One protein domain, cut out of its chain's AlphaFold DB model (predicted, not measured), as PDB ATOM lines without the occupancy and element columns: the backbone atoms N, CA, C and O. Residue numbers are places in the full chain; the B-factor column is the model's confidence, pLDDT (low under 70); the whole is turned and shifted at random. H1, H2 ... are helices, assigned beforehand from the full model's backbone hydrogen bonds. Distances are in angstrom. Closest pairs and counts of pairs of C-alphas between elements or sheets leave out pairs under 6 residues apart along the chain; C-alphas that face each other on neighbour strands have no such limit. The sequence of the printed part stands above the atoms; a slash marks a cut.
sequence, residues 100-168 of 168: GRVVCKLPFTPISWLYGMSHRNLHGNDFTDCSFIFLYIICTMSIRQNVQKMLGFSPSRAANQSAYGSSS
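Overview. This is residues 100 to 168 of the 168 residues of an uncharacterized protein of Hydatigena taeniaeformis (UniProt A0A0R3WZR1). What shape does the printed part make? Residues 100 to 131, largely loops with the short helix H1, make a small head, from which the long helix H2 runs out as an arm. At the far end of H2 the chain turns and leads into H3 and a tail, and residues 138 to 144, 147 to 152 and 155 to 168 stick out free. What is it built of? The printed part has 69 residues with three named helices, H1, H2 and H3 in that order, and no named strand; its class is all helix, though the helices hold 30 of the 69 residues, under half. How large is it? It is extended, with a radius of gyration of the C-alphas of 17.2 A, and spans 47 by 31 by 20 A.

Along the chain. What comes before the first helix? Residues 100 to 114 hold no named element, starting from C-alpha 100 at (52.172, 57.932, -175.561). Where do the helices lie? H1 is residues 115 to 118, with C-alpha 115 at (53.757, 47.031, -164.818), and is 5.1 A long. H2 is residues 132 to 150, 25.8 A from first to last C-alpha, beginning at (57.356, 50.146, -177.417). H3 is residues 157 to 163, 10.2 A long, and ends at C-alpha 163, (83.431, 37.527, -165.462).

Arrangement. Does an early stretch pair with a later one? Residues 104 to 105 form a short antiparallel pairing with residues 129 to 130. Which helices touch? H1 and H2 touch, H2 with residues 133 to 134 alone; their closest C-alphas, those of Ser 118 and Phe 134, are 5.1 A apart. H3 is apart from both H1 and H2. What do the helix backbones show? Each O i to N i+4 pair of H2 is within hydrogen-bond range, against 2 of 3 in H3; H1, with 4 residues, is too short for such a pair, and its one O i to N i+3 pair is within range.

Size, cuts and confidence. How far does it reach? The two C-alphas farthest apart, those of Gly 124 and Ser 168, are 49.3 A apart, and the outline is only just elongated. How are the helices linked? The printed part has no cut; the link from H1 to H2 is long, with 13 residues, and that from H2 to H3 is short, with 6. Where is confidence low? The mean pLDDT of the printed part is 71.1, and residue 145 and residues 148 to 168 are under 70; the mean of H3 is 46.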
ATOM      1  N   GLY A 100      53.596  57.859-175.895       80.88
ATOM      2  CA  GLY A 100      52.172  57.932-175.561       80.88
ATOM      3  C   GLY A 100      51.255  56.964-176.315       80.88
ATOM      4  O   GLY A 100      50.041  57.044-176.132       80.88
ATOM      5  N   ARG A 101      51.782  56.078-177.175       84.38
ATOM      6  CA  ARG A 101      50.979  55.216-178.066       84.38
ATOM      7  C   ARG A 101      51.056  53.745-177.676       84.38
ATOM      8  O   ARG A 101      52.144  53.186-177.550       84.38
ATOM      9  N   VAL A 102      49.892  53.100-177.564       85.44
ATOM     10  CA  VAL A 102      49.778  51.650-177.345       85.44
ATOM     11  C   VAL A 102      50.268  50.915-178.592       85.44
ATOM     12  O   VAL A 102      49.751  51.140-179.685       85.44
ATOM     13  N   VAL A 103      51.267  50.042-178.434       85.19
ATOM     14  CA  VAL A 103      51.855  49.282-179.553       85.19
ATOM     15  C   VAL A 103      51.288  47.870-179.635       85.19
ATOM     16  O   VAL A 103      51.079  47.353-180.731       85.19
ATOM     17  N   CYS A 104      51.043  47.230-178.493       83.88
ATOM     18  CA  CYS A 104      50.482  45.886-178.444       83.88
ATOM     19  C   CYS A 104      49.589  45.690-177.221       83.88
ATOM     20  O   CYS A 104      49.792  46.339-176.198       83.88
ATOM     21  N   LYS A 105      48.639  44.757-177.331       86.56
ATOM     22  CA  LYS A 105      47.903  44.214-176.187       86.56
ATOM     23  C   LYS A 105      48.422  42.828-175.853       86.56
ATOM     24  O   LYS A 105      48.515  41.970-176.734       86.56
ATOM     25  N   LEU A 106      48.770  42.611-174.592       83.56
ATOM     26  CA  LEU A 106      49.166  41.299-174.105       83.56
ATOM     27  C   LEU A 106      47.913  40.439-173.876       83.56
ATOM     28  O   LEU A 106      46.920  40.935-173.346       83.56
ATOM     29  N   PRO A 107      47.962  39.132-174.190       82.50
ATOM     30  CA  PRO A 107      46.871  38.206-173.887       82.50
ATOM     31  C   PRO A 107      46.793  37.834-172.393       82.50
ATOM     32  O   PRO A 107      45.935  37.054-171.995       82.50
ATOM     33  N   PHE A 108      47.701  38.359-171.569       82.75
ATOM     34  CA  PHE A 108      47.745  38.185-170.121       82.75
ATOM     35  C   PHE A 108      48.084  39.520-169.457       82.75
ATOM     36  O   PHE A 108      48.830  40.325-170.016       82.75
ATOM     37  N   THR A 109      47.584  39.742-168.244       77.31
ATOM     38  CA  THR A 109      48.027  40.860-167.411       77.31
ATOM     39  C   THR A 109      49.454  40.585-166.921       77.31
ATOM     40  O   THR A 109      49.696  39.544-166.300       77.31
ATOM     41  N   PRO A 110      50.435  41.454-167.234       78.31
ATOM     42  CA  PRO A 110      51.813  41.253-166.802       78.31
ATOM     43  C   PRO A 110      51.918  41.183-165.267       78.31
ATOM     44  O   PRO A 110      51.089  41.710-164.542       78.31
ATOM     45  N   ILE A 111      52.944  40.507-164.748       77.69
ATOM     46  CA  ILE A 111      53.159  40.362-163.295       77.69
ATOM     47  C   ILE A 111      53.479  41.741-162.696       77.69
ATOM     48  O   ILE A 111      54.180  42.526-163.332       77.69
ATOM     49  N   SER A 112      53.055  42.023-161.458       75.25
ATOM     50  CA  SER A 112      53.044  43.382-160.894       75.25
ATOM     51  C   SER A 112      54.358  44.171-160.932       75.25
ATOM     52  O   SER A 112      54.346  45.391-161.052       75.25
ATOM     53  N   TRP A 113      55.504  43.492-160.886       78.00
ATOM     54  CA  TRP A 113      56.826  44.118-161.014       78.00
ATOM     55  C   TRP A 113      57.158  44.618-162.434       78.00
ATOM     56  O   TRP A 113      58.004  45.496-162.593       78.00
ATOM     57  N   LEU A 114      56.494  44.091-163.467       78.44
ATOM     58  CA  LEU A 114      56.678  44.487-164.865       78.44
ATOM     59  C   LEU A 114      55.740  45.620-165.288       78.44
ATOM     60  O   LEU A 114      56.014  46.233-166.317       78.44
ATOM     61  N   TYR A 115      54.711  45.957-164.497       80.38
ATOM     62  CA  TYR A 115      53.757  47.031-164.818       80.38
ATOM     63  C   TYR A 115      54.434  48.374-165.088       80.38
ATOM     64  O   TYR A 115      54.127  49.042-166.073       80.38
ATOM     65  N   GLY A 116      55.412  48.747-164.259       78.19
ATOM     66  CA  GLY A 116      56.146  50.004-164.429       78.19
ATOM     67  C   GLY A 116      56.988  50.060-165.708       78.19
ATOM     68  O   GLY A 116      57.381  51.143-166.137       78.19
ATOM     69  N   MET A 117      57.271  48.910-166.327       78.69
ATOM     70  CA  MET A 117      58.030  48.813-167.574       78.69
ATOM     71  C   MET A 117      57.118  48.613-168.787       78.69
ATOM     72  O   MET A 117      57.364  49.228-169.822       78.69
ATOM     73  N   SER A 118      56.067  47.794-168.669       79.94
ATOM     74  CA  SER A 118      55.078  47.573-169.729       79.94
ATOM     75  C   SER A 118      54.304  48.848-170.041       79.94
ATOM     76  O   SER A 118      54.174  49.195-171.215       79.94
ATOM     77  N   HIS A 119      53.919  49.598-169.006       82.62
ATOM     78  CA  HIS A 119      53.062  50.783-169.118       82.62
ATOM     79  C   HIS A 119      53.810  52.122-169.108       82.62
ATOM     80  O   HIS A 119      53.221  53.195-168.983       82.62
ATOM     81  N   ARG A 120      55.140  52.086-169.220       78.94
ATOM     82  CA  ARG A 120      55.972  53.292-169.214       78.94
ATOM     83  C   ARG A 120      55.622  54.190-170.410       78.94
ATOM     84  O   ARG A 120      55.602  53.709-171.537       78.94
ATOM     85  N   ASN A 121      55.410  55.485-170.158       76.56
ATOM     86  CA  ASN A 121      54.995  56.485-171.156       76.56
ATOM     87  C   ASN A 121      53.628  56.225-171.825       76.56
ATOM     88  O   ASN A 121      53.343  56.835-172.848       76.56
ATOM     89  N   LEU A 122      52.770  55.357-171.276       81.69
ATOM     90  CA  LEU A 122      51.411  55.152-171.785       81.69
ATOM     91  C   LEU A 122      50.371  55.895-170.950       81.69
ATOM     92  O   LEU A 122      50.430  55.920-169.722       81.69
ATOM     93  N   HIS A 123      49.395  56.484-171.637       73.06
ATOM     94  CA  HIS A 123      48.258  57.152-171.017       73.06
ATOM     95  C   HIS A 123      47.068  56.184-171.016       73.06
ATOM     96  O   HIS A 123      46.518  55.878-172.071       73.06
ATOM     97  N   GLY A 124      46.681  55.670-169.848       75.75
ATOM     98  CA  GLY A 124      45.549  54.746-169.714       75.75
ATOM     99  C   GLY A 124      45.646  53.876-168.463       75.75
ATOM    100  O   GLY A 124      46.720  53.728-167.894       75.75
ATOM    101  N   ASN A 125      44.529  53.285-168.034       75.75
ATOM    102  CA  ASN A 125      44.475  52.392-166.864       75.75
ATOM    103  C   ASN A 125      44.394  50.900-167.244       75.75
ATOM    104  O   ASN A 125      44.200  50.055-166.374       75.75
ATOM    105  N   ASP A 126      44.518  50.567-168.533       82.06
ATOM    106  CA  ASP A 126      44.515  49.183-169.007       82.06
ATOM    107  C   ASP A 126      45.940  48.611-168.967       82.06
ATOM    108  O   ASP A 126      46.782  48.925-169.803       82.06
ATOM    109  N   PHE A 127      46.220  47.759-167.982       77.88
ATOM    110  CA  PHE A 127      47.531  47.122-167.816       77.88
ATOM    111  C   PHE A 127      47.812  46.009-168.837       77.88
ATOM    112  O   PHE A 127      48.896  45.420-168.809       77.88
ATOM    113  N   THR A 128      46.858  45.695-169.722       83.25
ATOM    114  CA  THR A 128      47.107  44.812-170.873       83.25
ATOM    115  C   THR A 128      47.819  45.536-172.017       83.25
ATOM    116  O   THR A 128      48.387  44.871-172.887       83.25
ATOM    117  N   ASP A 129      47.851  46.871-171.995       84.62
ATOM    118  CA  ASP A 129      48.553  47.686-172.981       84.62
ATOM    119  C   ASP A 129      50.072  47.671-172.768       84.62
ATOM    120  O   ASP A 129      50.597  47.659-171.650       84.62
ATOM    121  N   CYS A 130      50.797  47.669-173.884       85.62
ATOM    122  CA  CYS A 130      52.246  47.568-173.915       85.62
ATOM    123  C   CYS A 130      52.866  48.735-174.683       85.62
ATOM    124  O   CYS A 130      52.469  49.070-175.806       85.62
ATOM    125  N   SER A 131      53.876  49.346-174.067       87.88
ATOM    126  CA  SER A 131      54.698  50.378-174.688       87.88
ATOM    127  C   SER A 131      55.747  49.752-175.607       87.88
ATOM    128  O   SER A 131      56.188  48.610-175.423       87.88
ATOM    129  N   PHE A 132      56.228  50.538-176.571       86.19
ATOM    130  CA  PHE A 132      57.356  50.146-177.417       86.19
ATOM    131  C   PHE A 132      58.592  49.735-176.592       86.19
ATOM    132  O   PHE A 132      59.313  48.809-176.959       86.19
ATOM    133  N   ILE A 133      58.822  50.399-175.452       86.25
ATOM    134  CA  ILE A 133      59.981  50.182-174.575       86.25
ATOM    135  C   ILE A 133      60.019  48.740-174.060       86.25
ATOM    136  O   ILE A 133      61.078  48.110-174.042       86.25
ATOM    137  N   PHE A 134      58.867  48.198-173.678       85.19
ATOM    138  CA  PHE A 134      58.754  46.836-173.173       85.19
ATOM    139  C   PHE A 134      59.088  45.790-174.239       85.19
ATOM    140  O   PHE A 134      59.923  44.909-174.011       85.19
ATOM    141  N   LEU A 135      58.512  45.935-175.437       85.06
ATOM    142  CA  LEU A 135      58.831  45.075-176.578       85.06
ATOM    143  C   LEU A 135      60.303  45.181-176.968       85.06
ATOM    144  O   LEU A 135      60.942  44.165-177.243       85.06
ATOM    145  N   TYR A 136      60.852  46.394-176.944       87.69
ATOM    146  CA  TYR A 136      62.255  46.634-177.227       87.69
ATOM    147  C   TYR A 136      63.159  45.893-176.238       87.69
ATOM    148  O   TYR A 136      64.059  45.177-176.668       87.69
ATOM    149  N   ILE A 137      62.912  45.978-174.930       85.69
ATOM    150  CA  ILE A 137      63.733  45.296-173.915       85.69
ATOM    151  C   ILE A 137      63.667  43.771-174.080       85.69
ATOM    152  O   ILE A 137      64.716  43.117-174.119       85.69
ATOM    153  N   ILE A 138      62.465  43.208-174.245       83.44
ATOM    154  CA  ILE A 138      62.276  41.760-174.427       83.44
ATOM    155  C   ILE A 138      62.956  41.283-175.708       83.44
ATOM    156  O   ILE A 138      63.697  40.296-175.684       83.44
ATOM    157  N   CYS A 139      62.765  41.999-176.817       82.56
ATOM    158  CA  CYS A 139      63.421  41.672-178.077       82.56
ATOM    159  C   CYS A 139      64.940  41.793-177.949       82.56
ATOM    160  O   CYS A 139      65.657  40.898-178.381       82.56
ATOM    161  N   THR A 140      65.461  42.839-177.310       82.75
ATOM    162  CA  THR A 140      66.912  43.059-177.209       82.75
ATOM    163  C   THR A 140      67.591  41.977-176.371       82.75
ATOM    164  O   THR A 140      68.681  41.525-176.730       82.75
ATOM    165  N   MET A 141      66.968  41.524-175.277       78.50
ATOM    166  CA  MET A 141      67.511  40.445-174.443       78.50
ATOM    167  C   MET A 141      67.393  39.079-175.126       78.50
ATOM    168  O   MET A 141      68.382  38.341-175.193       78.50
ATOM    169  N   SER A 142      66.233  38.775-175.714       79.06
ATOM    170  CA  SER A 142      65.990  37.517-176.428       79.06
ATOM    171  C   SER A 142      66.863  37.397-177.675       79.06
ATOM    172  O   SER A 142      67.544  36.390-177.859       79.06
ATOM    173  N   ILE A 143      66.918  38.425-178.518       75.50
ATOM    174  CA  ILE A 143      67.701  38.402-179.759       75.50
ATOM    175  C   ILE A 143      69.193  38.337-179.432       75.50
ATOM    176  O   ILE A 143      69.899  37.521-180.013       75.50
ATOM    177  N   ARG A 144      69.694  39.120-178.465       72.69
ATOM    178  CA  ARG A 144      71.126  39.112-178.117       72.69
ATOM    179  C   ARG A 144      71.602  37.731-177.675       72.69
ATOM    180  O   ARG A 144      72.612  37.253-178.186       72.69
ATOM    181  N   GLN A 145      70.887  37.092-176.752       68.62
ATOM    182  CA  GLN A 145      71.291  35.788-176.225       68.62
ATOM    183  C   GLN A 145      71.123  34.672-177.263       68.62
ATOM    184  O   GLN A 145      71.996  33.810-177.385       68.62
ATOM    185  N   ASN A 146      70.039  34.694-178.044       74.81
ATOM    186  CA  ASN A 146      69.785  33.662-179.049       74.81
ATOM    187  C   ASN A 146      70.706  33.795-180.266       74.81
ATOM    188  O   ASN A 146      71.229  32.788-180.732       74.81
ATOM    189  N   VAL A 147      71.011  35.014-180.722       70.94
ATOM    190  CA  VAL A 147      71.983  35.243-181.804       70.94
ATOM    191  C   VAL A 147      73.391  34.823-181.372       70.94
ATOM    192  O   VAL A 147      74.109  34.200-182.149       70.94
ATOM    193  N   GLN A 148      73.792  35.088-180.124       65.50
ATOM    194  CA  GLN A 148      75.081  34.618-179.596       65.50
ATOM    195  C   GLN A 148      75.168  33.086-179.532       65.50
ATOM    196  O   GLN A 148      76.214  32.530-179.874       65.50
ATOM    197  N   LYS A 149      74.084  32.404-179.133       68.25
ATOM    198  CA  LYS A 149      74.007  30.933-179.108       68.25
ATOM    199  C   LYS A 149      73.997  30.330-180.516       68.25
ATOM    200  O   LYS A 149      74.766  29.412-180.776       68.25
ATOM    201  N   MET A 150      73.188  30.874-181.424       65.56
ATOM    202  CA  MET A 150      73.057  30.399-182.805       65.56
ATOM    203  C   MET A 150      74.358  30.560-183.601       65.56
ATOM    204  O   MET A 150      74.702  29.700-184.404       65.56
ATOM    205  N   LEU A 151      75.113  31.635-183.361       63.59
ATOM    206  CA  LEU A 151      76.378  31.889-184.054       63.59
ATOM    207  C   LEU A 151      77.594  31.201-183.402       63.59
ATOM    208  O   LEU A 151      78.722  31.439-183.827       63.59
ATOM    209  N   GLY A 152      77.403  30.387-182.355       61.16
ATOM    210  CA  GLY A 152      78.506  29.718-181.649       61.16
ATOM    211  C   GLY A 152      79.454  30.682-180.920       61.16
ATOM    212  O   GLY A 152      80.556  30.306-180.529       61.16
ATOM    213  N   PHE A 153      79.027  31.931-180.728       61.03
ATOM    214  CA  PHE A 153      79.783  33.011-180.092       61.03
ATOM    215  C   PHE A 153      79.401  33.215-178.626       61.03
ATOM    216  O   PHE A 153      79.754  34.234-178.025       61.03
ATOM    217  N   SER A 154      78.664  32.262-178.046       54.81
ATOM    218  CA  SER A 154      78.456  32.230-176.607       54.81
ATOM    219  C   SER A 154      79.831  32.235-175.939       54.81
ATOM    220  O   SER A 154      80.678  31.418-176.315       54.81
ATOM    221  N   PRO A 155      80.094  33.137-174.975       56.34
ATOM    222  CA  PRO A 155      81.312  33.046-174.186       56.34
ATOM    223  C   PRO A 155      81.416  31.614-173.647       56.34
ATOM    224  O   PRO A 155      80.455  31.090-173.080       56.34
ATOM    225  N   SER A 156      82.550  30.957-173.904       46.16
ATOM    226  CA  SER A 156      82.835  29.629-173.355       46.16
ATOM    227  C   SER A 156      82.622  29.666-171.840       46.16
ATOM    228  O   SER A 156      82.913  30.684-171.208       46.16
ATOM    229  N   ARG A 157      82.129  28.574-171.240       51.69
ATOM    230  CA  ARG A 157      81.910  28.468-169.783       51.69
ATOM    231  C   ARG A 157      83.131  28.936-168.969       51.69
ATOM    232  O   ARG A 157      82.949  29.574-167.938       51.69
ATOM    233  N   ALA A 158      84.343  28.729-169.491       46.59
ATOM    234  CA  ALA A 158      85.599  29.211-168.909       46.59
ATOM    235  C   ALA A 158      85.736  30.752-168.894       46.59
ATOM    236  O   ALA A 158      86.214  31.322-167.921       46.59
ATOM    237  N   ALA A 159      85.262  31.455-169.929       47.50
ATOM    238  CA  ALA A 159      85.252  32.922-169.968       47.50
ATOM    239  C   ALA A 159      84.187  33.523-169.031       47.50
ATOM    240  O   ALA A 159      84.347  34.644-168.552       47.50
ATOM    241  N   ASN A 160      83.115  32.774-168.744       47.59
ATOM    242  CA  ASN A 160      82.076  33.196-167.802       47.59
ATOM    243  C   ASN A 160      82.539  33.075-166.336       47.59
ATOM    244  O   ASN A 160      82.162  33.904-165.514       47.59
ATOM    245  N   GLN A 161      83.422  32.113-166.032       45.94
ATOM    246  CA  GLN A 161      84.104  31.998-164.730       45.94
ATOM    247  C   GLN A 161      85.111  33.128-164.458       45.94
ATOM    248  O   GLN A 161      85.517  33.325-163.323       45.94
ATOM    249  N   SER A 162      85.540  33.868-165.485       45.19
ATOM    250  CA  SER A 162      86.398  35.050-165.309       45.19
ATOM    251  C   SER A 162      85.598  36.348-165.129       45.19
ATOM    252  O   SER A 162      86.155  37.345-164.680       45.19
ATOM    253  N   ALA A 163      84.316  36.358-165.523       38.53
ATOM    254  CA  ALA A 163      83.431  37.527-165.462       38.53
ATOM    255  C   ALA A 163      82.585  37.552-164.180       38.53
ATOM    256  O   ALA A 163      82.386  38.614-163.596       38.53
ATOM    257  N   TYR A 164      82.134  36.385-163.716       36.41
ATOM    258  CA  TYR A 164      81.751  36.183-162.324       36.41
ATOM    259  C   TYR A 164      83.019  35.785-161.592       36.41
ATOM    260  O   TYR A 164      83.481  34.662-161.759       36.41
ATOM    261  N   GLY A 165      83.620  36.730-160.867       35.44
ATOM    262  CA  GLY A 165      84.805  36.466-160.066       35.44
ATOM    263  C   GLY A 165      84.658  35.161-159.291       35.44
ATOM    264  O   GLY A 165      83.572  34.827-158.817       35.44
ATOM    265  N   SER A 166      85.761  34.425-159.201       36.72
ATOM    266  CA  SER A 166      85.957  33.351-158.241       36.72
ATOM    267  C   SER A 166      85.599  33.861-156.842       36.72
ATOM    268  O   SER A 166      86.441  34.408-156.136       36.72
ATOM    269  N   SER A 167      84.333  33.738-156.460       30.53
ATOM    270  CA  SER A 167      83.905  33.833-155.077       30.53
ATOM    271  C   SER A 167      83.930  32.421-154.524       30.53
ATOM    272  O   SER A 167      82.961  31.685-154.680       30.53
ATOM    273  N   SER A 168      85.091  32.139-153.926       30.58
ATOM    274  CA  SER A 168      85.380  31.170-152.862       30.58
ATOM    275  C   SER A 168      85.181  29.685-153.148       30.58
ATOM    276  O   SER A 168      84.032  29.238-153.332       30.58
TER     277      SER A 168